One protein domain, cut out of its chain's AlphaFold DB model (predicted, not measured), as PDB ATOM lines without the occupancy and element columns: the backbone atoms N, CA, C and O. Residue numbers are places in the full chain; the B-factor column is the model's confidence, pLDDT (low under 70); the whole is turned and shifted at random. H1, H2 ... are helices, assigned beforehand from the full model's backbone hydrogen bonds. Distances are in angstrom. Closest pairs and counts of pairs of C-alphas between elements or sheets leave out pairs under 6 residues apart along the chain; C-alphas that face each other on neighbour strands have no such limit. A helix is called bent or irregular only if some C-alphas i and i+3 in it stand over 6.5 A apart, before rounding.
ATOM      1  N   ASP A 450      86.988 108.772 214.151       71.81
ATOM      2  CA  ASP A 450      87.349 108.500 212.763       71.81
ATOM      3  C   ASP A 450      88.385 109.493 212.232       71.81
ATOM      4  O   ASP A 450      89.324 109.066 211.575       71.81
ATOM      5  N   LEU A 451      88.299 110.786 212.564       81.38
ATOM      6  CA  LEU A 451      89.272 111.790 212.106       81.38
ATOM      7  C   LEU A 451      90.632 111.663 212.804       81.38
ATOM      8  O   LEU A 451      91.656 111.899 212.170       81.38
ATOM      9  N   ARG A 452      90.672 111.259 214.081       83.88
ATOM     10  CA  ARG A 452      91.934 111.111 214.838       83.88
ATOM     11  C   ARG A 452      92.874 110.089 214.215       83.88
ATOM     12  O   ARG A 452      94.081 110.296 214.213       83.88
ATOM     13  N   LYS A 453      92.331 109.014 213.637       81.69
ATOM     14  CA  LYS A 453      93.124 108.013 212.905       81.69
ATOM     15  C   LYS A 453      93.832 108.610 211.692       81.69
ATOM     16  O   LYS A 453      94.888 108.118 211.319       81.69
ATOM     17  N   TYR A 454      93.269 109.659 211.106       85.75
ATOM     18  CA  TYR A 454      93.819 110.351 209.947       85.75
ATOM     19  C   TYR A 454      94.509 111.660 210.326       85.75
ATOM     20  O   TYR A 454      94.796 112.441 209.423       85.75
ATOM     21  N   ALA A 455      94.797 111.898 211.618       87.69
ATOM     22  CA  ALA A 455      95.415 113.135 212.086       87.69
ATOM     23  C   ALA A 455      96.633 113.488 211.229       87.69
ATOM     24  O   ALA A 455      96.631 114.567 210.662       87.69
ATOM     25  N   PHE A 456      97.563 112.550 211.028       89.19
ATOM     26  CA  PHE A 456      98.779 112.723 210.223       89.19
ATOM     27  C   PHE A 456      98.645 112.346 208.735       89.19
ATOM     28  O   PHE A 456      99.653 112.091 208.091       89.19
ATOM     29  N   SER A 457      97.440 112.242 208.170       89.88
ATOM     30  CA  SER A 457      97.304 111.993 206.722       89.88
ATOM     31  C   SER A 457      97.580 113.261 205.906       89.88
ATOM     32  O   SER A 457      97.291 114.374 206.363       89.88
ATOM     33  N   THR A 458      98.065 113.109 204.671       91.25
ATOM     34  CA  THR A 458      98.193 114.222 203.722       91.25
ATOM     35  C   THR A 458      96.827 114.861 203.470       91.25
ATOM     36  O   THR A 458      96.738 116.085 203.399       91.25
ATOM     37  N   ASP A 459      95.746 114.075 203.424       91.69
ATOM     38  CA  ASP A 459      94.381 114.594 203.260       91.69
ATOM     39  C   ASP A 459      93.927 115.466 204.443       91.69
ATOM     40  O   ASP A 459      93.320 116.519 204.229       91.69
ATOM     41  N   MET A 460      94.240 115.093 205.689       92.44
ATOM     42  CA  MET A 460      93.930 115.922 206.862       92.44
ATOM     43  C   MET A 460      94.704 117.238 206.831       92.44
ATOM     44  O   MET A 460      94.110 118.302 207.012       92.44
ATOM     45  N   LEU A 461      96.009 117.190 206.563       94.31
ATOM     46  CA  LEU A 461      96.842 118.390 206.504       94.31
ATOM     47  C   LEU A 461      96.417 119.311 205.354       94.31
ATOM     48  O   LEU A 461      96.205 120.506 205.567       94.31
ATOM     49  N   LYS A 462      96.202 118.755 204.155       94.06
ATOM     50  CA  LYS A 462      95.759 119.509 202.978       94.06
ATOM     51  C   LYS A 462      94.379 120.121 203.184       94.06
ATOM     52  O   LYS A 462      94.196 121.309 202.916       94.06
ATOM     53  N   SER A 463      93.406 119.339 203.659       93.44
ATOM     54  CA  SER A 463      92.055 119.852 203.912       93.44
ATOM     55  C   SER A 463      92.067 120.949 204.975       93.44
ATOM     56  O   SER A 463      91.437 121.986 204.780       93.44
ATOM     57  N   SER A 464      92.847 120.778 206.044       94.44
ATOM     58  CA  SER A 464      92.963 121.763 207.119       94.44
ATOM     59  C   SER A 464      93.602 123.067 206.644       94.44
ATOM     60  O   SER A 464      93.044 124.138 206.888       94.44
ATOM     61  N   ALA A 465      94.722 122.987 205.918       95.00
ATOM     62  CA  ALA A 465      95.407 124.149 205.355       95.00
ATOM     63  C   ALA A 465      94.514 124.905 204.362       95.00
ATOM     64  O   ALA A 465      94.352 126.122 204.456       95.00
ATOM     65  N   TRP A 466      93.856 124.188 203.450       93.75
ATOM     66  CA  TRP A 466      92.981 124.810 202.461       93.75
ATOM     67  C   TRP A 466      91.730 125.433 203.091       93.75
ATOM     68  O   TRP A 466      91.365 126.558 202.750       93.75
ATOM     69  N   MET A 467      91.101 124.760 204.062       92.50
ATOM     70  CA  MET A 467      89.980 125.328 204.818       92.50
ATOM     71  C   MET A 467      90.385 126.579 205.595       92.50
ATOM     72  O   MET A 467      89.618 127.543 205.621       92.50
ATOM     73  N   MET A 468      91.571 126.576 206.209       92.31
ATOM     74  CA  MET A 468      92.117 127.745 206.896       92.31
ATOM     75  C   MET A 468      92.265 128.922 205.924       92.31
ATOM     76  O   MET A 468      91.782 130.012 206.222       92.31
ATOM     77  N   THR A 469      92.822 128.685 204.734       91.69
ATOM     78  CA  THR A 469      93.018 129.712 203.698       91.69
ATOM     79  C   THR A 469      91.708 130.228 203.104       91.69
ATOM     80  O   THR A 469      91.522 131.433 202.981       91.69
ATOM     81  N   GLN A 470      90.785 129.338 202.731       89.00
ATOM     82  CA  GLN A 470      89.589 129.710 201.962       89.00
ATOM     83  C   GLN A 470      88.378 130.073 202.821       89.00
ATOM     84  O   GLN A 470      87.472 130.767 202.368       89.00
ATOM     85  N   SER A 471      88.286 129.529 204.034       86.81
ATOM     86  CA  SER A 471      87.086 129.630 204.879       86.81
ATOM     87  C   SER A 471      87.385 130.068 206.318       86.81
ATOM     88  O   SER A 471      86.454 130.323 207.088       86.81
ATOM     89  N   GLY A 472      88.663 130.187 206.684       89.38
ATOM     90  CA  GLY A 472      89.122 130.669 207.980       89.38
ATOM     91  C   GLY A 472      89.010 129.654 209.121       89.38
ATOM     92  O   GLY A 472      88.375 128.597 209.040       89.38
ATOM     93  N   SER A 473      89.587 130.034 210.262       90.12
ATOM     94  CA  SER A 473      89.707 129.195 211.463       90.12
ATOM     95  C   SER A 473      88.375 128.667 212.008       90.12
ATOM     96  O   SER A 473      88.317 127.605 212.625       90.12
ATOM     97  N   ARG A 474      87.274 129.403 211.815       86.81
ATOM     98  CA  ARG A 474      85.938 128.997 212.283       86.81
ATOM     99  C   ARG A 474      85.400 127.809 211.491       86.81
ATOM    100  O   ARG A 474      84.846 126.896 212.097       86.81
ATOM    101  N   ALA A 475      85.592 127.805 210.172       86.69
ATOM    102  CA  ALA A 475      85.180 126.693 209.327       86.69
ATOM    103  C   ALA A 475      85.980 125.431 209.661       86.69
ATOM    104  O   ALA A 475      85.385 124.375 209.864       86.69
ATOM    105  N   LEU A 476      87.304 125.558 209.820       90.94
ATOM    106  CA  LEU A 476      88.164 124.442 210.222       90.94
ATOM    107  C   LEU A 476      87.760 123.872 211.589       90.94
ATOM    108  O   LEU A 476      87.563 122.666 211.720       90.94
ATOM    109  N   ARG A 477      87.532 124.731 212.596       88.62
ATOM    110  CA  ARG A 477      87.015 124.292 213.905       88.62
ATOM    111  C   ARG A 477      85.716 123.503 213.771       88.62
ATOM    112  O   ARG A 477      85.567 122.467 214.408       88.62
ATOM    113  N   ASN A 478      84.786 123.979 212.948       85.56
ATOM    114  CA  ASN A 478      83.493 123.329 212.743       85.56
ATOM    115  C   ASN A 478      83.595 122.001 211.987       85.56
ATOM    116  O   ASN A 478      82.784 121.111 212.236       85.56
ATOM    117  N   PHE A 479      84.564 121.864 211.084       87.75
ATOM    118  CA  PHE A 479      84.862 120.594 210.433       87.75
ATOM    119  C   PHE A 479      85.430 119.581 211.424       87.75
ATOM    120  O   PHE A 479      84.861 118.500 211.557       87.75
ATOM    121  N   VAL A 480      86.469 119.956 212.180       87.25
ATOM    122  CA  VAL A 480      87.101 119.057 213.159       87.25
ATOM    123  C   VAL A 480      86.115 118.651 214.249       87.25
ATOM    124  O   VAL A 480      86.041 117.477 214.592       87.25
ATOM    125  N   ARG A 481      85.301 119.595 214.745       81.75
ATOM    126  CA  ARG A 481      84.259 119.306 215.741       81.75
ATOM    127  C   ARG A 481      83.171 118.353 215.243       81.75
ATOM    128  O   ARG A 481      82.431 117.799 216.054       81.75
ATOM    129  N   GLY A 482      83.052 118.204 213.928       76.00
ATOM    130  CA  GLY A 482      81.980 117.480 213.273       76.00
ATOM    131  C   GLY A 482      80.651 118.234 213.321       76.00
ATOM    132  O   GLY A 482      80.292 118.894 214.301       76.00
ATOM    133  N   LYS A 483      79.872 118.100 212.245       73.94
ATOM    134  CA  LYS A 483      78.445 118.431 212.259       73.94
ATOM    135  C   LYS A 483      77.662 117.124 212.393       73.94
ATOM    136  O   LYS A 483      77.890 116.182 211.640       73.94
ATOM    137  N   THR A 484      76.742 117.046 213.350       67.38
ATOM    138  CA  THR A 484      76.208 115.749 213.819       67.38
ATOM    139  C   THR A 484      75.287 115.043 212.825       67.38
ATOM    140  O   THR A 484      75.041 113.856 212.966       67.38
ATOM    141  N   ASN A 485      74.752 115.756 211.835       71.44
ATOM    142  CA  ASN A 485      73.853 115.211 210.816       71.44
ATOM    143  C   ASN A 485      74.446 115.316 209.404       71.44
ATOM    144  O   ASN A 485      73.686 115.448 208.450       71.44
ATOM    145  N   MET A 486      75.776 115.335 209.247       76.19
ATOM    146  CA  MET A 486      76.399 115.348 207.917       76.19
ATOM    147  C   MET A 486      75.953 114.153 207.085       76.19
ATOM    148  O   MET A 486      75.795 113.049 207.595       76.19
ATOM    149  N   ARG A 487      75.761 114.382 205.782       73.69
ATOM    150  CA  ARG A 487      75.399 113.299 204.863       73.69
ATOM    151  C   ARG A 487      76.558 112.351 204.691       73.69
ATOM    152  O   ARG A 487      76.382 111.159 204.874       73.69
ATOM    153  N   TYR A 488      77.718 112.889 204.353       78.81
ATOM    154  CA  TYR A 488      78.935 112.118 204.177       78.81
ATOM    155  C   TYR A 488      79.616 111.887 205.520       78.81
ATOM    156  O   TYR A 488      79.591 112.763 206.389       78.81
ATOM    157  N   GLN A 489      80.275 110.737 205.651       79.56
ATOM    158  CA  GLN A 489      81.177 110.496 206.771       79.56
ATOM    159  C   GLN A 489      82.269 111.583 206.809       79.56
ATOM    160  O   GLN A 489      82.713 112.029 205.744       79.56
ATOM    161  N   PRO A 490      82.737 112.009 207.997       83.31
ATOM    162  CA  PRO A 490      83.750 113.059 208.121       83.31
ATOM    163  C   PRO A 490      85.006 112.807 207.279       83.31
ATOM    164  O   PRO A 490      85.509 113.728 206.642       83.31
ATOM    165  N   ILE A 491      85.451 111.549 207.197       83.81
ATOM    166  CA  ILE A 491      86.604 111.132 206.384       83.81
ATOM    167  C   ILE A 491      86.371 111.314 204.877       83.81
ATOM    168  O   ILE A 491      87.281 111.681 204.143       83.81
ATOM    169  N   THR A 492      85.138 111.136 204.399       84.56
ATOM    170  CA  THR A 492      84.788 111.391 202.998       84.56
ATOM    171  C   THR A 492      84.791 112.885 202.712       84.56
ATOM    172  O   THR A 492      85.233 113.310 201.651       84.56
ATOM    173  N   VAL A 493      84.332 113.701 203.665       88.62
ATOM    174  CA  VAL A 493      84.384 115.160 203.517       88.62
ATOM    175  C   VAL A 493      85.819 115.665 203.538       88.62
ATOM    176  O   VAL A 493      86.157 116.489 202.696       88.62
ATOM    177  N   MET A 494      86.673 115.120 204.408       90.12
ATOM    178  CA  MET A 494      88.117 115.371 204.399       90.12
ATOM    179  C   MET A 494      88.712 115.137 203.005       90.12
ATOM    180  O   MET A 494      89.350 116.034 202.465       90.12
ATOM    181  N   ALA A 495      88.436 113.979 202.394       89.25
ATOM    182  CA  ALA A 495      88.957 113.630 201.073       89.25
ATOM    183  C   ALA A 495      88.405 114.528 199.952       89.25
ATOM    184  O   ALA A 495      89.170 114.982 199.106       89.25
ATOM    185  N   ILE A 496      87.104 114.856 199.965       91.56
ATOM    186  CA  ILE A 496      86.502 115.813 199.014       91.56
ATOM    187  C   ILE A 496      87.202 117.172 199.104       91.56
ATOM    188  O   ILE A 496      87.550 117.765 198.087       91.56
ATOM    189  N   VAL A 497      87.389 117.668 200.328       93.56
ATOM    190  CA  VAL A 497      87.994 118.974 200.604       93.56
ATOM    191  C   VAL A 497      89.474 118.972 200.221       93.56
ATOM    192  O   VAL A 497      89.929 119.904 199.563       93.56
ATOM    193  N   ALA A 498      90.218 117.919 200.563       93.38
ATOM    194  CA  ALA A 498      91.620 117.775 200.191       93.38
ATOM    195  C   ALA A 498      91.802 117.743 198.667       93.38
ATOM    196  O   ALA A 498      92.626 118.483 198.129       93.38
ATOM    197  N   TYR A 499      90.982 116.946 197.976       94.25
ATOM    198  CA  TYR A 499      91.025 116.794 196.528       94.25
ATOM    199  C   TYR A 499      90.659 118.089 195.793       94.25
ATOM    200  O   TYR A 499      91.450 118.586 194.996       94.25
ATOM    201  N   LEU A 500      89.506 118.694 196.102       95.25
ATOM    202  CA  LEU A 500      89.105 119.961 195.480       95.25
ATOM    203  C   LEU A 500      90.077 121.098 195.803       95.25
ATOM    204  O   LEU A 500      90.282 121.982 194.971       95.25
ATOM    205  N   GLY A 501      90.690 121.081 196.988       94.19
ATOM    206  CA  GLY A 501      91.738 122.027 197.345       94.19
ATOM    207  C   GLY A 501      93.019 121.833 196.541       94.19
ATOM    208  O   GLY A 501      93.670 122.818 196.200       94.19
ATOM    209  N   TRP A 502      93.403 120.595 196.224       94.62
ATOM    210  CA  TRP A 502      94.549 120.323 195.351       94.62
ATOM    211  C   TRP A 502      94.257 120.755 193.914       94.62
ATOM    212  O   TRP A 502      95.030 121.514 193.341       94.62
ATOM    213  N   GLU A 503      93.091 120.389 193.380       95.19
ATOM    214  CA  GLU A 503      92.644 120.805 192.047       95.19
ATOM    215  C   GLU A 503      92.528 122.332 191.909       95.19
ATOM    216  O   GLU A 503      92.818 122.896 190.853       95.19
ATOM    217  N   SER A 504      92.129 123.014 192.988       94.94
ATOM    218  CA  SER A 504      92.136 124.476 193.047       94.94
ATOM    219  C   SER A 504      93.558 125.035 192.996       94.94
ATOM    220  O   SER A 504      93.807 125.973 192.247       94.94
ATOM    221  N   GLY A 505      94.490 124.452 193.755       93.31
ATOM    222  CA  GLY A 505      95.903 124.835 193.717       93.31
ATOM    223  C   GLY A 505      96.531 124.617 192.338       93.31
ATOM    224  O   GLY A 505      97.211 125.506 191.841       93.31
ATOM    225  N   CYS A 506      96.216 123.499 191.677       94.50
ATOM    226  CA  CYS A 506      96.634 123.245 190.299       94.50
ATOM    227  C   CYS A 506      96.101 124.285 189.318       94.50
ATOM    228  O   CYS A 506      96.845 124.752 188.466       94.50
ATOM    229  N   GLY A 507      94.837 124.685 189.462       94.12
ATOM    230  CA  GLY A 507      94.280 125.761 188.651       94.12
ATOM    231  C   GLY A 507      95.019 127.086 188.836       94.12
ATOM    232  O   GLY A 507      95.313 127.754 187.860       94.12
ATOM    233  N   VAL A 508      95.360 127.448 190.078       92.81
ATOM    234  CA  VAL A 508      96.143 128.666 190.352       92.81
ATOM    235  C   VAL A 508      97.539 128.582 189.737       92.81
ATOM    236  O   VAL A 508      97.985 129.559 189.150       92.81
ATOM    237  N   ALA A 509      98.215 127.435 189.854       92.38
ATOM    238  CA  ALA A 509      99.540 127.240 189.271       92.38
ATOM    239  C   ALA A 509      99.516 127.385 187.741       92.38
ATOM    240  O   ALA A 509     100.351 128.090 187.186       92.38
ATOM    241  N   LEU A 510      98.530 126.774 187.077       93.25
ATOM    242  CA  LEU A 510      98.368 126.859 185.624       93.25
ATOM    243  C   LEU A 510      98.044 128.284 185.157       93.25
ATOM    244  O   LEU A 510      98.618 128.732 184.172       93.25
ATOM    245  N   ASP A 511      97.178 129.005 185.875       91.88
ATOM    246  CA  ASP A 511      96.854 130.397 185.539       91.88
ATOM    247  C   ASP A 511      98.095 131.301 185.695       91.88
ATOM    248  O   ASP A 511      98.409 132.089 184.810       91.88
ATOM    249  N   GLN A 512      98.863 131.134 186.781       90.44
ATOM    250  CA  GLN A 512     100.103 131.893 187.011       90.44
ATOM    251  C   GLN A 512     101.174 131.628 185.951       90.44
ATOM    252  O   GLN A 512     101.909 132.540 185.590       90.44
ATOM    253  N   GLU A 513     101.287 130.387 185.482       90.88
ATOM    254  CA  GLU A 513     102.234 130.007 184.432       90.88
ATOM    255  C   GLU A 513     101.808 130.513 183.055       90.88
ATOM    256  O   GLU A 513     102.668 130.877 182.258       90.88
ATOM    257  N   ALA A 514     100.503 130.571 182.784       88.12
ATOM    258  CA  ALA A 514      99.974 131.154 181.557       88.12
ATOM    259  C   ALA A 514     100.211 132.674 181.487       88.12
ATOM    260  O   ALA A 514     100.464 133.200 180.405       88.12
ATOM    261  N   ASP A 515     100.172 133.354 182.636       87.25
ATOM    262  CA  ASP A 515     100.384 134.801 182.753       87.25
ATOM    263  C   ASP A 515     101.868 135.197 182.933       87.25
ATOM    264  O   ASP A 515     102.193 136.387 182.971       87.25
ATOM    265  N   ALA A 516     102.784 134.232 183.081       84.25
ATOM    266  CA  ALA A 516     104.193 134.505 183.365       84.25
ATOM    267  C   ALA A 516     104.952 135.033 182.134       84.25
ATOM    268  O   ALA A 516     104.900 134.455 181.047       84.25
ATOM    269  N   GLU A 517     105.736 136.099 182.320       79.56
ATOM    270  CA  GLU A 517     106.680 136.562 181.300       79.56
ATOM    271  C   GLU A 517     107.808 135.531 181.087       79.56
ATOM    272  O   GLU A 517     108.253 134.890 182.047       79.56
ATOM    273  N   PRO A 528     108.364 124.332 186.731       87.88
ATOM    274  CA  PRO A 528     107.038 124.926 186.852       87.88
ATOM    275  C   PRO A 528     106.298 124.421 188.095       87.88
ATOM    276  O   PRO A 528     106.429 123.263 188.511       87.88
ATOM    277  N   LEU A 529     105.492 125.287 188.704       87.69
ATOM    278  CA  LEU A 529     104.733 124.953 189.904       87.69
ATOM    279  C   LEU A 529     103.713 123.842 189.628       87.69
ATOM    280  O   LEU A 529     103.524 122.959 190.466       87.69
ATOM    281  N   SER A 530     103.088 123.854 188.453       90.50
ATOM    282  CA  SER A 530     102.143 122.844 187.989       90.50
ATOM    283  C   SER A 530     102.811 121.477 187.805       90.50
ATOM    284  O   SER A 530     102.200 120.454 188.127       90.50
ATOM    285  N   GLU A 531     104.078 121.442 187.383       91.06
ATOM    286  CA  GLU A 531     104.887 120.222 187.301       91.06
ATOM    287  C   GLU A 531     105.229 119.704 188.703       91.06
ATOM    288  O   GLU A 531     104.946 118.545 189.022       91.06
ATOM    289  N   LYS A 532     105.710 120.583 189.595       87.19
ATOM    290  CA  LYS A 532     105.976 120.248 191.005       87.19
ATOM    291  C   LYS A 532     104.735 119.686 191.709       87.19
ATOM    292  O   LYS A 532     104.832 118.754 192.510       87.19
ATOM    293  N   MET A 533     103.562 120.243 191.410       89.06
ATOM    294  CA  MET A 533     102.280 119.818 191.972       89.06
ATOM    295  C   MET A 533     101.639 118.622 191.255       89.06
ATOM    296  O   MET A 533     100.557 118.176 191.652       89.06
ATOM    297  N   LYS A 534     102.287 118.095 190.206       89.81
ATOM    298  CA  LYS A 534     101.800 116.980 189.380       89.81
ATOM    299  C   LYS A 534     100.410 117.245 188.793       89.81
ATOM    300  O   LYS A 534      99.555 116.360 188.741       89.81
ATOM    301  N   CYS A 535     100.175 118.482 188.366       90.88
ATOM    302  CA  CYS A 535      98.887 118.920 187.841       90.88
ATOM    303  C   CYS A 535      98.592 118.351 186.454       90.88
ATOM    304  O   CYS A 535      97.422 118.168 186.120       90.88
ATOM    305  N   ASN A 536      99.626 118.031 185.667       90.44
ATOM    306  CA  ASN A 536      99.513 117.448 184.326       90.44
ATOM    307  C   ASN A 536      98.581 118.260 183.404       90.44
ATOM    308  O   ASN A 536      97.745 117.689 182.709       90.44
ATOM    309  N   GLY A 537      98.661 119.595 183.467       90.38
ATOM    310  CA  GLY A 537      97.811 120.498 182.678       90.38
ATOM    311  C   GLY A 537      96.337 120.560 183.104       90.38
ATOM    312  O   GLY A 537      95.546 121.221 182.441       90.38
ATOM    313  N   ILE A 538      95.943 119.892 184.195       93.56
ATOM    314  CA  ILE A 538      94.555 119.846 184.673       93.56
ATOM    315  C   ILE A 538      94.444 120.553 186.027       93.56
ATOM    316  O   ILE A 538      95.191 120.257 186.963       93.56
ATOM    317  N   GLY A 539      93.451 121.433 186.161       93.94
ATOM    318  CA  GLY A 539      93.076 122.104 187.406       93.94
ATOM    319  C   GLY A 539      91.686 122.738 187.306       93.94
ATOM    320  O   GLY A 539      91.102 122.809 186.225       93.94
ATOM    321  N   LEU A 540      91.124 123.187 188.431       95.88
ATOM    322  CA  LEU A 540      89.851 123.924 188.416       95.88
ATOM    323  C   LEU A 540      90.092 125.356 187.959       95.88
ATOM    324  O   LEU A 540      90.949 126.027 188.524       95.88
ATOM    325  N   ASN A 541      89.282 125.867 187.034       93.69
ATOM    326  CA  ASN A 541      89.345 127.276 186.642       93.69
ATOM    327  C   ASN A 541      88.920 128.227 187.780       93.69
ATOM    328  O   ASN A 541      88.224 127.832 188.724       93.69
ATOM    329  N   GLU A 542      89.289 129.505 187.665       92.50
ATOM    330  CA  GLU A 542      89.057 130.539 188.683       92.50
ATOM    331  C   GLU A 542      87.601 130.608 189.161       92.50
ATOM    332  O   GLU A 542      87.313 130.651 190.364       92.50
ATOM    333  N   GLN A 543      86.660 130.538 188.221       91.31
ATOM    334  CA  GLN A 543      85.237 130.595 188.512       91.31
ATOM    335  C   GLN A 543      84.798 129.462 189.434       91.31
ATOM    336  O   GLN A 543      84.057 129.686 190.404       91.31
ATOM    337  N   VAL A 544      85.207 128.244 189.095       95.75
ATOM    338  CA  VAL A 544      84.849 127.032 189.822       95.75
ATOM    339  C   VAL A 544      85.516 127.040 191.193       95.75
ATOM    340  O   VAL A 544      84.814 126.827 192.186       95.75
ATOM    341  N   ARG A 545      86.802 127.411 191.283       94.38
ATOM    342  CA  ARG A 545      87.527 127.581 192.560       94.38
ATOM    343  C   ARG A 545      86.790 128.530 193.506       94.38
ATOM    344  O   ARG A 545      86.509 128.174 194.653       94.38
ATOM    345  N   GLY A 546      86.378 129.700 193.010       92.06
ATOM    346  CA  GLY A 546      85.645 130.689 193.805       92.06
ATOM    347  C   GLY A 546      84.289 130.185 194.324       92.06
ATOM    348  O   GLY A 546      83.891 130.505 195.446       92.06
ATOM    349  N   GLN A 547      83.565 129.373 193.547       93.06
ATOM    350  CA  GLN A 547      82.295 128.779 193.998       93.06
ATOM    351  C   GLN A 547      82.499 127.626 194.977       93.06
ATOM    352  O   GLN A 547      81.750 127.517 195.950       93.06
ATOM    353  N   VAL A 548      83.514 126.796 194.755       94.56
ATOM    354  CA  VAL A 548      83.913 125.734 195.679       94.56
ATOM    355  C   VAL A 548      84.236 126.325 197.059       94.56
ATOM    356  O   VAL A 548      83.658 125.879 198.053       94.56
ATOM    357  N   GLY A 549      85.041 127.395 197.127       90.38
ATOM    358  CA  GLY A 549      85.350 128.097 198.382       90.38
ATOM    359  C   GLY A 549      84.106 128.663 199.085       90.38
ATOM    360  O   GLY A 549      83.907 128.445 200.282       90.38
ATOM    361  N   LYS A 550      83.193 129.306 198.340       88.94
ATOM    362  CA  LYS A 550      81.914 129.813 198.886       88.94
ATOM    363  C   LYS A 550      81.036 128.698 199.455       88.94
ATOM    364  O   LYS A 550      80.429 128.867 200.514       88.94
ATOM    365  N   LYS A 551      80.954 127.557 198.765       89.88
ATOM    366  CA  LYS A 551      80.176 126.396 199.216       89.88
ATOM    367  C   LYS A 551      80.795 125.777 200.463       89.88
ATOM    368  O   LYS A 551      80.058 125.513 201.408       89.88
ATOM    369  N   LEU A 552      82.120 125.636 200.514       88.88
ATOM    370  CA  LEU A 552      82.846 125.156 201.692       88.88
ATOM    371  C   LEU A 552      82.571 126.028 202.924       88.88
ATOM    372  O   LEU A 552      82.154 125.518 203.969       88.88
ATOM    373  N   ALA A 553      82.693 127.350 202.773       84.25
ATOM    374  CA  ALA A 553      82.386 128.310 203.828       84.25
ATOM    375  C   ALA A 553      80.918 128.229 204.283       84.25
ATOM    376  O   ALA A 553      80.618 128.372 205.468       84.25
ATOM    377  N   ALA A 554      79.987 127.965 203.360       84.50
ATOM    378  CA  ALA A 554      78.574 127.800 203.681       84.50
ATOM    379  C   ALA A 554      78.267 126.478 204.413       84.50
ATOM    380  O   ALA A 554      77.415 126.480 205.302       84.50
ATOM    381  N   VAL A 555      78.951 125.375 204.079       86.00
ATOM    382  CA  VAL A 555      78.820 124.075 204.772       86.00
ATOM    383  C   VAL A 555      79.262 124.197 206.229       86.00
ATOM    384  O   VAL A 555      78.549 123.767 207.137       86.00
ATOM    385  N   PHE A 556      80.418 124.820 206.460       84.56
ATOM    386  CA  PHE A 556      81.025 124.932 207.788       84.56
ATOM    387  C   PHE A 556      80.775 126.277 208.471       84.56
ATOM    388  O   PHE A 556      81.433 126.615 209.460       84.56
ATOM    389  N   ALA A 557      79.770 127.017 207.998       79.12
ATOM    390  CA  ALA A 557      79.256 128.184 208.691       79.12
ATOM    391  C   ALA A 557      78.826 127.815 210.121       79.12
ATOM    392  O   ALA A 557      78.476 126.667 210.431       79.12
ATOM    393  N   ASP A 558      78.874 128.797 211.016       69.31
ATOM    394  CA  ASP A 558      78.548 128.532 212.408       69.31
ATOM    395  C   ASP A 558      77.092 128.131 212.595       69.31
ATOM    396  O   ASP A 558      76.187 128.765 212.052       69.31
ATOM    397  N   SER A 559      76.903 127.066 213.369       64.12
ATOM    398  CA  SER A 559      75.590 126.616 213.806       64.12
ATOM    399  C   SER A 559      75.695 126.268 215.279       64.12
ATOM    400  O   SER A 559      76.420 125.334 215.632       64.12
ATOM    401  N   PHE A 560      74.968 127.009 216.116       62.06
ATOM    402  CA  PHE A 560      74.937 126.818 217.568       62.06
ATOM    403  C   PHE A 560      74.528 125.393 217.970       62.06
ATOM    404  O   PHE A 560      74.951 124.897 219.007       62.06
ATOM    405  N   ASP A 561      73.753 124.708 217.126       64.44
ATOM    406  CA  ASP A 561      73.288 123.335 217.347       64.44
ATOM    407  C   ASP A 561      74.223 122.250 216.777       64.44
ATOM    408  O   ASP A 561      73.897 121.067 216.853       64.44
ATOM    409  N   ARG A 562      75.364 122.637 216.179       70.88
ATOM    410  CA  ARG A 562      76.308 121.753 215.466       70.88
ATOM    411  C   ARG A 562      75.664 120.904 214.356       70.88
ATOM    412  O   ARG A 562      76.250 119.915 213.924       70.88
ATOM    413  N   LYS A 563      74.499 121.291 213.834       70.69
ATOM    414  CA  LYS A 563      73.819 120.605 212.726       70.69
ATOM    415  C   LYS A 563      73.983 121.383 211.421       70.69
ATOM    416  O   LYS A 563      74.137 122.602 211.401       70.69
ATOM    417  N   LEU A 564      73.970 120.660 210.309       69.88
ATOM    418  CA  LEU A 564      73.706 121.191 208.980       69.88
ATOM    419  C   LEU A 564      72.200 121.418 208.821       69.88
ATOM    420  O   LEU A 564      71.389 120.557 209.173       69.88
ATOM    421  N   SER A 565      71.824 122.552 208.241       62.56
ATOM    422  CA  SER A 565      70.438 122.892 207.926       62.56
ATOM    423  C   SER A 565      70.173 122.813 206.421       62.56
ATOM    424  O   SER A 565      71.040 123.102 205.590       62.56
ATOM    425  N   GLU A 566      68.955 122.407 206.068       57.28
ATOM    426  CA  GLU A 566      68.359 122.679 204.763       57.28
ATOM    427  C   GLU A 566      67.467 123.916 204.931       57.28
ATOM    428  O   GLU A 566      66.394 123.808 205.505       57.28
ATOM    429  N   VAL A 567      67.961 125.095 204.531       48.53
ATOM    430  CA  VAL A 567      67.224 126.356 204.260       48.53
ATOM    431  C   VAL A 567      65.996 126.673 205.153       48.53
ATOM    432  O   VAL A 567      64.934 126.067 205.030       48.53
ATOM    433  N   LYS A 568      66.055 127.768 205.931       39.09
ATOM    434  CA  LYS A 568      64.835 128.484 206.367       39.09
ATOM    435  C   LYS A 568      64.288 129.308 205.191       39.09
ATOM    436  O   LYS A 568      65.033 130.038 204.550       39.09
ATOM    437  N   SER A 569      63.002 129.175 204.877       31.75
ATOM    438  CA  SER A 569      62.345 129.922 203.797       31.75
ATOM    439  C   SER A 569      62.396 131.433 204.042       31.75
ATOM    440  O   SER A 569      61.975 131.886 205.103       31.75
ATOM    441  N   GLY A 570      62.835 132.187 203.033       32.16
ATOM    442  CA  GLY A 570      62.873 133.651 203.041       32.16
ATOM    443  C   GLY A 570      64.305 134.172 203.070       32.16
ATOM    444  O   GLY A 570      64.948 134.110 204.102       32.16
ATOM    445  N   VAL A 571      64.776 134.652 201.914       33.16
ATOM    446  CA  VAL A 571      65.991 135.467 201.705       33.16
ATOM    447  C   VAL A 571      67.284 134.915 202.355       33.16
ATOM    448  O   VAL A 571      67.513 135.025 203.549       33.16
ATOM    449  N   SER A 572      68.168 134.351 201.521       35.03
ATOM    450  CA  SER A 572      69.582 134.015 201.823       35.03
ATOM    451  C   SER A 572      69.896 132.972 202.921       35.03
ATOM    452  O   SER A 572      70.976 132.983 203.518       35.03
ATOM    453  N   ALA A 573      69.034 131.979 203.155       38.47
ATOM    454  CA  ALA A 573      69.336 130.925 204.128       38.47
ATOM    455  C   ALA A 573      70.266 129.816 203.579       38.47
ATOM    456  O   ALA A 573      69.927 129.061 202.668       38.47
ATOM    457  N   LYS A 574      71.445 129.711 204.199       49.44
ATOM    458  CA  LYS A 574      72.536 128.749 203.967       49.44
ATOM    459  C   LYS A 574      72.039 127.289 204.011       49.44
ATOM    460  O   LYS A 574      71.667 126.805 205.074       49.44
ATOM    461  N   SER A 575      72.057 126.576 202.879       68.62
ATOM    462  CA  SER A 575      71.859 125.114 202.833       68.62
ATOM    463  C   SER A 575      73.203 124.404 202.978       68.62
ATOM    464  O   SER A 575      73.930 124.253 201.996       68.62
ATOM    465  N   GLY A 576      73.569 123.976 204.186       76.12
ATOM    466  CA  GLY A 576      74.835 123.256 204.393       76.12
ATOM    467  C   GLY A 576      74.842 121.895 203.690       76.12
ATOM    468  O   GLY A 576      75.834 121.464 203.115       76.12
ATOM    469  N   HIS A 577      73.684 121.252 203.655       77.44
ATOM    470  CA  HIS A 577      73.476 119.942 203.054       77.44
ATOM    471  C   HIS A 577      73.577 119.922 201.522       77.44
ATOM    472  O   HIS A 577      74.301 119.102 200.960       77.44
ATOM    473  N   GLY A 578      72.876 120.838 200.843       78.81
ATOM    474  CA  GLY A 578      72.913 120.931 199.379       78.81
ATOM    475  C   GLY A 578      74.294 121.332 198.856       78.81
ATOM    476  O   GLY A 578      74.777 120.754 197.886       78.81
ATOM    477  N   ASN A 579      74.968 122.252 199.555       87.00
ATOM    478  CA  ASN A 579      76.335 122.647 199.216       87.00
ATOM    479  C   ASN A 579      77.322 121.486 199.371       87.00
ATOM    480  O   ASN A 579      78.174 121.301 198.508       87.00
ATOM    481  N   LEU A 580      77.185 120.670 200.422       87.44
ATOM    482  CA  LEU A 580      78.039 119.501 200.610       87.44
ATOM    483  C   LEU A 580      77.817 118.443 199.517       87.44
ATOM    484  O   LEU A 580      78.787 117.872 199.023       87.44
ATOM    485  N   PHE A 581      76.566 118.212 199.098       86.81
ATOM    486  CA  PHE A 581      76.271 117.316 197.974       86.81
ATOM    487  C   PHE A 581      76.936 117.799 196.680       86.81
ATOM    488  O   PHE A 581      77.584 117.023 195.985       86.81
ATOM    489  N   GLN A 582      76.850 119.094 196.393       91.25
ATOM    490  CA  GLN A 582      77.453 119.663 195.194       91.25
ATOM    491  C   GLN A 582      78.975 119.659 195.204       91.25
ATOM    492  O   GLN A 582      79.568 119.433 194.152       91.25
ATOM    493  N   LEU A 583      79.615 119.857 196.359       93.44
ATOM    494  CA  LEU A 583      81.061 119.661 196.491       93.44
ATOM    495  C   LEU A 583      81.443 118.209 196.167       93.44
ATOM    496  O   LEU A 583      82.361 117.986 195.385       93.44
ATOM    497  N   GLY A 584      80.698 117.230 196.690       92.19
ATOM    498  CA  GLY A 584      80.919 115.815 196.374       92.19
ATOM    499  C   GLY A 584      80.777 115.500 194.881       92.19
ATOM    500  O   GLY A 584      81.632 114.833 194.308       92.19
ATOM    501  N   GLU A 585      79.742 116.026 194.225       93.25
ATOM    502  CA  GLU A 585      79.528 115.817 192.786       93.25
ATOM    503  C   GLU A 585      80.542 116.565 191.915       93.25
ATOM    504  O   GLU A 585      80.964 116.050 190.881       93.25
ATOM    505  N   THR A 586      80.993 117.742 192.350       95.75
ATOM    506  CA  THR A 586      82.086 118.472 191.690       95.75
ATOM    507  C   THR A 586      83.373 117.652 191.749       95.75
ATOM    508  O   THR A 586      84.011 117.451 190.721       95.75
ATOM    509  N   ALA A 587      83.716 117.111 192.925       94.81
ATOM    510  CA  ALA A 587      84.875 116.237 193.095       94.81
ATOM    511  C   ALA A 587      84.769 114.985 192.215       94.81
ATOM    512  O   ALA A 587      85.715 114.639 191.518       94.81
ATOM    513  N   PHE A 588      83.596 114.349 192.188       92.88
ATOM    514  CA  PHE A 588      83.343 113.178 191.354       92.88
ATOM    515  C   PHE A 588      83.596 113.451 189.862       92.88
ATOM    516  O   PHE A 588      84.265 112.670 189.187       92.88
ATOM    517  N   HIS A 589      83.056 114.548 189.330       94.00
ATOM    518  CA  HIS A 589      83.215 114.878 187.915       94.00
ATOM    519  C   HIS A 589      84.636 115.328 187.570       94.00
ATOM    520  O   HIS A 589      85.144 114.938 186.520       94.00
ATOM    521  N   GLN A 590      85.300 116.058 188.467       94.75
ATOM    522  CA  GLN A 590      86.695 116.449 188.277       94.75
ATOM    523  C   GLN A 590      87.641 115.235 188.301       94.75
ATOM    524  O   GLN A 590      88.529 115.142 187.455       94.75
ATOM    525  N   LEU A 591      87.397 114.242 189.169       91.88
ATOM    526  CA  LEU A 591      88.149 112.977 189.163       91.88
ATOM    527  C   LEU A 591      88.006 112.248 187.834       91.88
ATOM    528  O   LEU A 591      88.990 111.765 187.275       91.88
ATOM    529  N   LYS A 592      86.780 112.190 187.307       91.00
ATOM    530  CA  LYS A 592      86.529 111.581 186.002       91.00
ATOM    531  C   LYS A 592      87.255 112.299 184.885       91.00
ATOM    532  O   LYS A 592      87.790 111.628 184.010       91.00
ATOM    533  N   HIS A 593      87.271 113.626 184.910       93.00
ATOM    534  CA  HIS A 593      88.034 114.397 183.941       93.00
ATOM    535  C   HIS A 593      89.518 114.030 183.982       93.00
ATOM    536  O   HIS A 593      90.098 113.706 182.950       93.00
ATOM    537  N   ARG A 594      90.097 113.968 185.183       91.31
ATOM    538  CA  ARG A 594      91.519 113.673 185.361       91.31
ATOM    539  C   ARG A 594      91.916 112.240 184.993       91.31
ATOM    540  O   ARG A 594      92.970 112.053 184.396       91.31
ATOM    541  N   TYR A 595      91.123 111.239 185.375       88.44
ATOM    542  CA  TYR A 595      91.557 109.830 185.335       88.44
ATOM    543  C   TYR A 595      90.727 108.913 184.438       88.44
ATOM    544  O   TYR A 595      91.128 107.779 184.196       88.44
ATOM    545  N   ALA A 596      89.576 109.373 183.951       87.00
ATOM    546  CA  ALA A 596      88.641 108.548 183.186       87.00
ATOM    547  C   ALA A 596      88.187 109.210 181.873       87.00
ATOM    548  O   ALA A 596      87.155 108.823 181.326       87.00
ATOM    549  N   GLY A 597      88.912 110.228 181.387       86.38
ATOM    550  CA  GLY A 597      88.593 110.937 180.141       86.38
ATOM    551  C   GLY A 597      87.266 111.706 180.176       86.38
ATOM    552  O   GLY A 597      86.661 111.952 179.137       86.38
ATOM    553  N   GLY A 598      86.769 112.043 181.369       90.81
ATOM    554  CA  GLY A 598      85.549 112.830 181.537       90.81
ATOM    555  C   GLY A 598      85.703 114.279 181.063       90.81
ATOM    556  O   GLY A 598      86.807 114.781 180.867       90.81
ATOM    557  N   LEU A 599      84.578 114.981 180.925       94.56
ATOM    558  CA  LEU A 599      84.573 116.408 180.593       94.56
ATOM    559  C   LEU A 599      85.011 117.269 181.793       94.56
ATOM    560  O   LEU A 599      84.622 116.945 182.923       94.56
ATOM    561  N   LEU A 815      81.522 107.882 194.964       77.50
ATOM    562  CA  LEU A 815      82.575 108.895 195.063       77.50
ATOM    563  C   LEU A 815      83.764 108.375 195.874       77.50
ATOM    564  O   LEU A 815      84.907 108.612 195.502       77.50
ATOM    565  N   ILE A 816      83.491 107.638 196.952       73.19
ATOM    566  CA  ILE A 816      84.540 106.992 197.740       73.19
ATOM    567  C   ILE A 816      85.323 106.014 196.856       73.19
ATOM    568  O   ILE A 816      86.540 106.104 196.825       73.19
ATOM    569  N   ALA A 817      84.660 105.145 196.089       77.88
ATOM    570  CA  ALA A 817      85.339 104.196 195.206       77.88
ATOM    571  C   ALA A 817      86.267 104.881 194.185       77.88
ATOM    572  O   ALA A 817      87.389 104.423 194.007       77.88
ATOM    573  N   GLU A 818      85.840 105.997 193.584       80.38
ATOM    574  CA  GLU A 818      86.666 106.773 192.640       80.38
ATOM    575  C   GLU A 818      87.850 107.472 193.332       80.38
ATOM    576  O   GLU A 818      88.973 107.472 192.831       80.38
ATOM    577  N   LEU A 819      87.622 108.060 194.515       73.38
ATOM    578  CA  LEU A 819      88.690 108.667 195.319       73.38
ATOM    579  C   LEU A 819      89.740 107.624 195.706       73.38
ATOM    580  O   LEU A 819      90.936 107.896 195.604       73.38
ATOM    581  N   LEU A 820      89.291 106.430 196.091       70.94
ATOM    582  CA  LEU A 820      90.142 105.289 196.394       70.94
ATOM    583  C   LEU A 820      90.935 104.873 195.135       70.94
ATOM    584  O   LEU A 820      92.164 104.866 195.163       70.94
ATOM    585  N   SER A 821      90.284 104.612 193.997       74.75
ATOM    586  CA  SER A 821      90.981 104.158 192.780       74.75
ATOM    587  C   SER A 821      91.967 105.177 192.204       74.75
ATOM    588  O   SER A 821      92.937 104.784 191.561       74.75
ATOM    589  N   SER A 822      91.759 106.473 192.454       72.12
ATOM    590  CA  SER A 822      92.630 107.541 191.947       72.12
ATOM    591  C   SER A 822      94.029 107.579 192.579       72.12
ATOM    592  O   SER A 822      94.917 108.226 192.030       72.12
ATOM    593  N   LYS A 823      94.231 106.940 193.746       72.00
ATOM    594  CA  LYS A 823      95.432 107.088 194.600       72.00
ATOM    595  C   LYS A 823      95.759 108.542 194.995       72.00
ATOM    596  O   LYS A 823      96.836 108.809 195.521       72.00
ATOM    597  N   VAL A 824      94.841 109.486 194.767       72.19
ATOM    598  CA  VAL A 824      94.986 110.876 195.215       72.19
ATOM    599  C   VAL A 824      94.601 111.004 196.683       72.19
ATOM    600  O   VAL A 824      95.177 111.816 197.389       72.19
ATOM    601  N   SER A 825      93.667 110.202 197.183       74.81
ATOM    602  CA  SER A 825      93.288 110.241 198.594       74.81
ATOM    603  C   SER A 825      94.054 109.206 199.414       74.81
ATOM    604  O   SER A 825      94.172 108.046 199.015       74.81
ATOM    605  N   ASP A 826      94.478 109.607 200.612       67.94
ATOM    606  CA  ASP A 826      95.128 108.720 201.585       67.94
ATOM    607  C   ASP A 826      94.149 107.766 202.280       67.94
ATOM    608  O   ASP A 826      94.518 107.001 203.172       67.94
ATOM    609  N   LEU A 827      92.875 107.772 201.876       62.25
ATOM    610  CA  LEU A 827      91.882 106.831 202.384       62.25
ATOM    611  C   LEU A 827      92.274 105.354 202.137       62.25
ATOM    612  O   LEU A 827      91.734 104.487 202.823       62.25
ATOM    613  N   ILE A 828      93.220 105.064 201.224       43.75
ATOM    614  CA  ILE A 828      93.805 103.722 201.005       43.75
ATOM    615  C   ILE A 828      95.107 103.483 201.791       43.75
ATOM    616  O   ILE A 828      95.372 102.356 202.205       43.75
ATOM    617  N   THR A 829      95.946 104.494 202.003       42.28
ATOM    618  CA  THR A 829      97.366 104.325 202.373       42.28
ATOM    619  C   THR A 829      97.608 104.309 203.880       42.28
ATOM    620  O   THR A 829      98.504 104.964 204.407       42.28
ATOM    621  N   ARG A 830      96.873 103.456 204.593       38.78
ATOM    622  CA  ARG A 830      97.528 102.724 205.676       38.78
ATOM    623  C   ARG A 830      97.894 101.363 205.124       38.78
ATOM    624  O   ARG A 830      97.033 100.493 205.002       38.78
ATOM    625  N   GLU A 831      99.189 101.162 204.880       31.77
ATOM    626  CA  GLU A 831      99.780  99.893 205.288       31.77
ATOM    627  C   GLU A 831      99.144  99.572 206.645       31.77
ATOM    628  O   GLU A 831      99.273 100.340 207.607       31.77
ATOM    629  N   LYS A 832      98.373  98.478 206.728       29.92
ATOM    630  CA  LYS A 832      98.287  97.796 208.018       29.92
ATOM    631  C   LYS A 832      99.744  97.729 208.478       29.92
ATOM    632  O   LYS A 832     100.539  97.275 207.655       29.92
ATOM    633  N   PRO A 833     100.110  98.224 209.675       30.81
ATOM    634  CA  PRO A 833     101.469  98.027 210.158       30.81
ATOM    635  C   PRO A 833     101.793  96.560 209.903       30.81
ATOM    636  O   PRO A 833     101.004  95.700 210.309       30.81
ATOM    637  N   SER A 834     102.816  96.296 209.088       27.94
ATOM    638  CA  SER A 834     103.206  94.928 208.797       27.94
ATOM    639  C   SER A 834     103.502  94.303 210.147       27.94
ATOM    640  O   SER A 834     104.427  94.719 210.843       27.94
TER     641      SER A 834
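Overview. This is residues 450 to 517, 528 to 599 and 815 to 834 of the 841 residues of an uncharacterized protein of Marinobacter sp. Hex_13 (UniProt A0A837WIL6). One long helix, H2, runs through the middle of the domain, with other helices packed round it: H1a crosses it steeply on one side, H5 crosses it on roughly the opposite side, and H4 runs beside it the opposite way. H4 and H5 make a helical hairpin, H6 packs on H5, little H3 packs on residues 506 to 513 of H2, and H1 bends sharply, folding its second arm H1b back beside H1a. The link of residues 556 to 575 loops far out from this body, and the final residues 822 to 834 end in a tail on another side. The printed part has 160 residues with six named helices, H1 to H6 in that order, and no named strand; the class is all helix. The whole is compact, with a radius of gyration of the C-alphas of 16.0 A and spans of 48 by 47 by 28 A.

Arrangement. The hub is H2, residues 490 to 514, which touches four other helices. H1, residues 458 to 480, was assigned as one helix by its hydrogen bonds but is bent, with C-alphas 470 and 473 standing 9.5 A apart; its arms are H1a, residues 458 to 470, and H1b, residues 473 to 480. Residues 494 to 502 of H2 touch H1a at a steep tilt of 65 degrees, the same way, and the closest C-alphas, of Ser 463 and Ala 498, are 4.3 A apart. H1a and H1b touch at Met 467 and Leu 476, whose C-alphas are closest at 5.8 A, and run opposite ways at a shallow tilt of 32 degrees, only just short of steep. H4, residues 542 to 555, touches H2 with residues 542 to 548 alone, at a shallow tilt of 25 degrees, opposite ways; the closest C-alphas, of Ser 504 and Arg 545, are 5.6 A apart. H5, residues 576 to 595, touches H2 at a steep tilt of 58 degrees, the same way, with the C-alphas of Leu 500 and Ala 587 closest at 6.1 A. The hairpin H4 and H5 has a tilt of 37 degrees, only just steep, with the C-alphas of Val 555 and Gly 576 closest at 4.1 A. H6, residues 815 to 821, touches H5 at a shallow tilt of 30 degrees, the same way, with the C-alphas of Phe 588 and Leu 815 closest at 5.7 A. H3, residues 529 to 532, touches H2, with the C-alphas of Ala 509 and Ser 530 closest at 5.3 A. H1a is apart from H5, and H4 is apart from H6. Every O i to N i+4 pair is within hydrogen-bond range in H1a, H1b, H2, H4, H5 and H6; H3 is too short for such a pair.

Along the chain. H2 is 36.0 A long from C-alpha 490 at (83.750, 113.059, 208.121) to C-alpha 514 at (99.974, 131.154, 181.557). H5 measures 28.7 A, H4 20.1 A and H1a 17.8 A, the last beginning at C-alpha 458, (98.193, 114.222, 203.722). H1b, H3 and H6 are shorter. H6 ends at C-alpha 821, (90.981, 104.158, 192.780).

Size, cuts and confidence. The two C-alphas farthest apart, of Gly 570 and Ser 834, are 56.2 A apart. Residues 518 to 527 are not printed, with 12.9 A between C-alphas 517 and 528, and neither are residues 600 to 814, with 16.4 A between C-alphas 599 and 815. Of the links that are printed whole, H4 to H5 is long, with 20 residues, while H1 to H2 and H3 to H4 are short. The mean pLDDT of the printed part is 81.2; it is under 70 at residue 484, residues 558 to 561, 564 to 575 and 826 to 834.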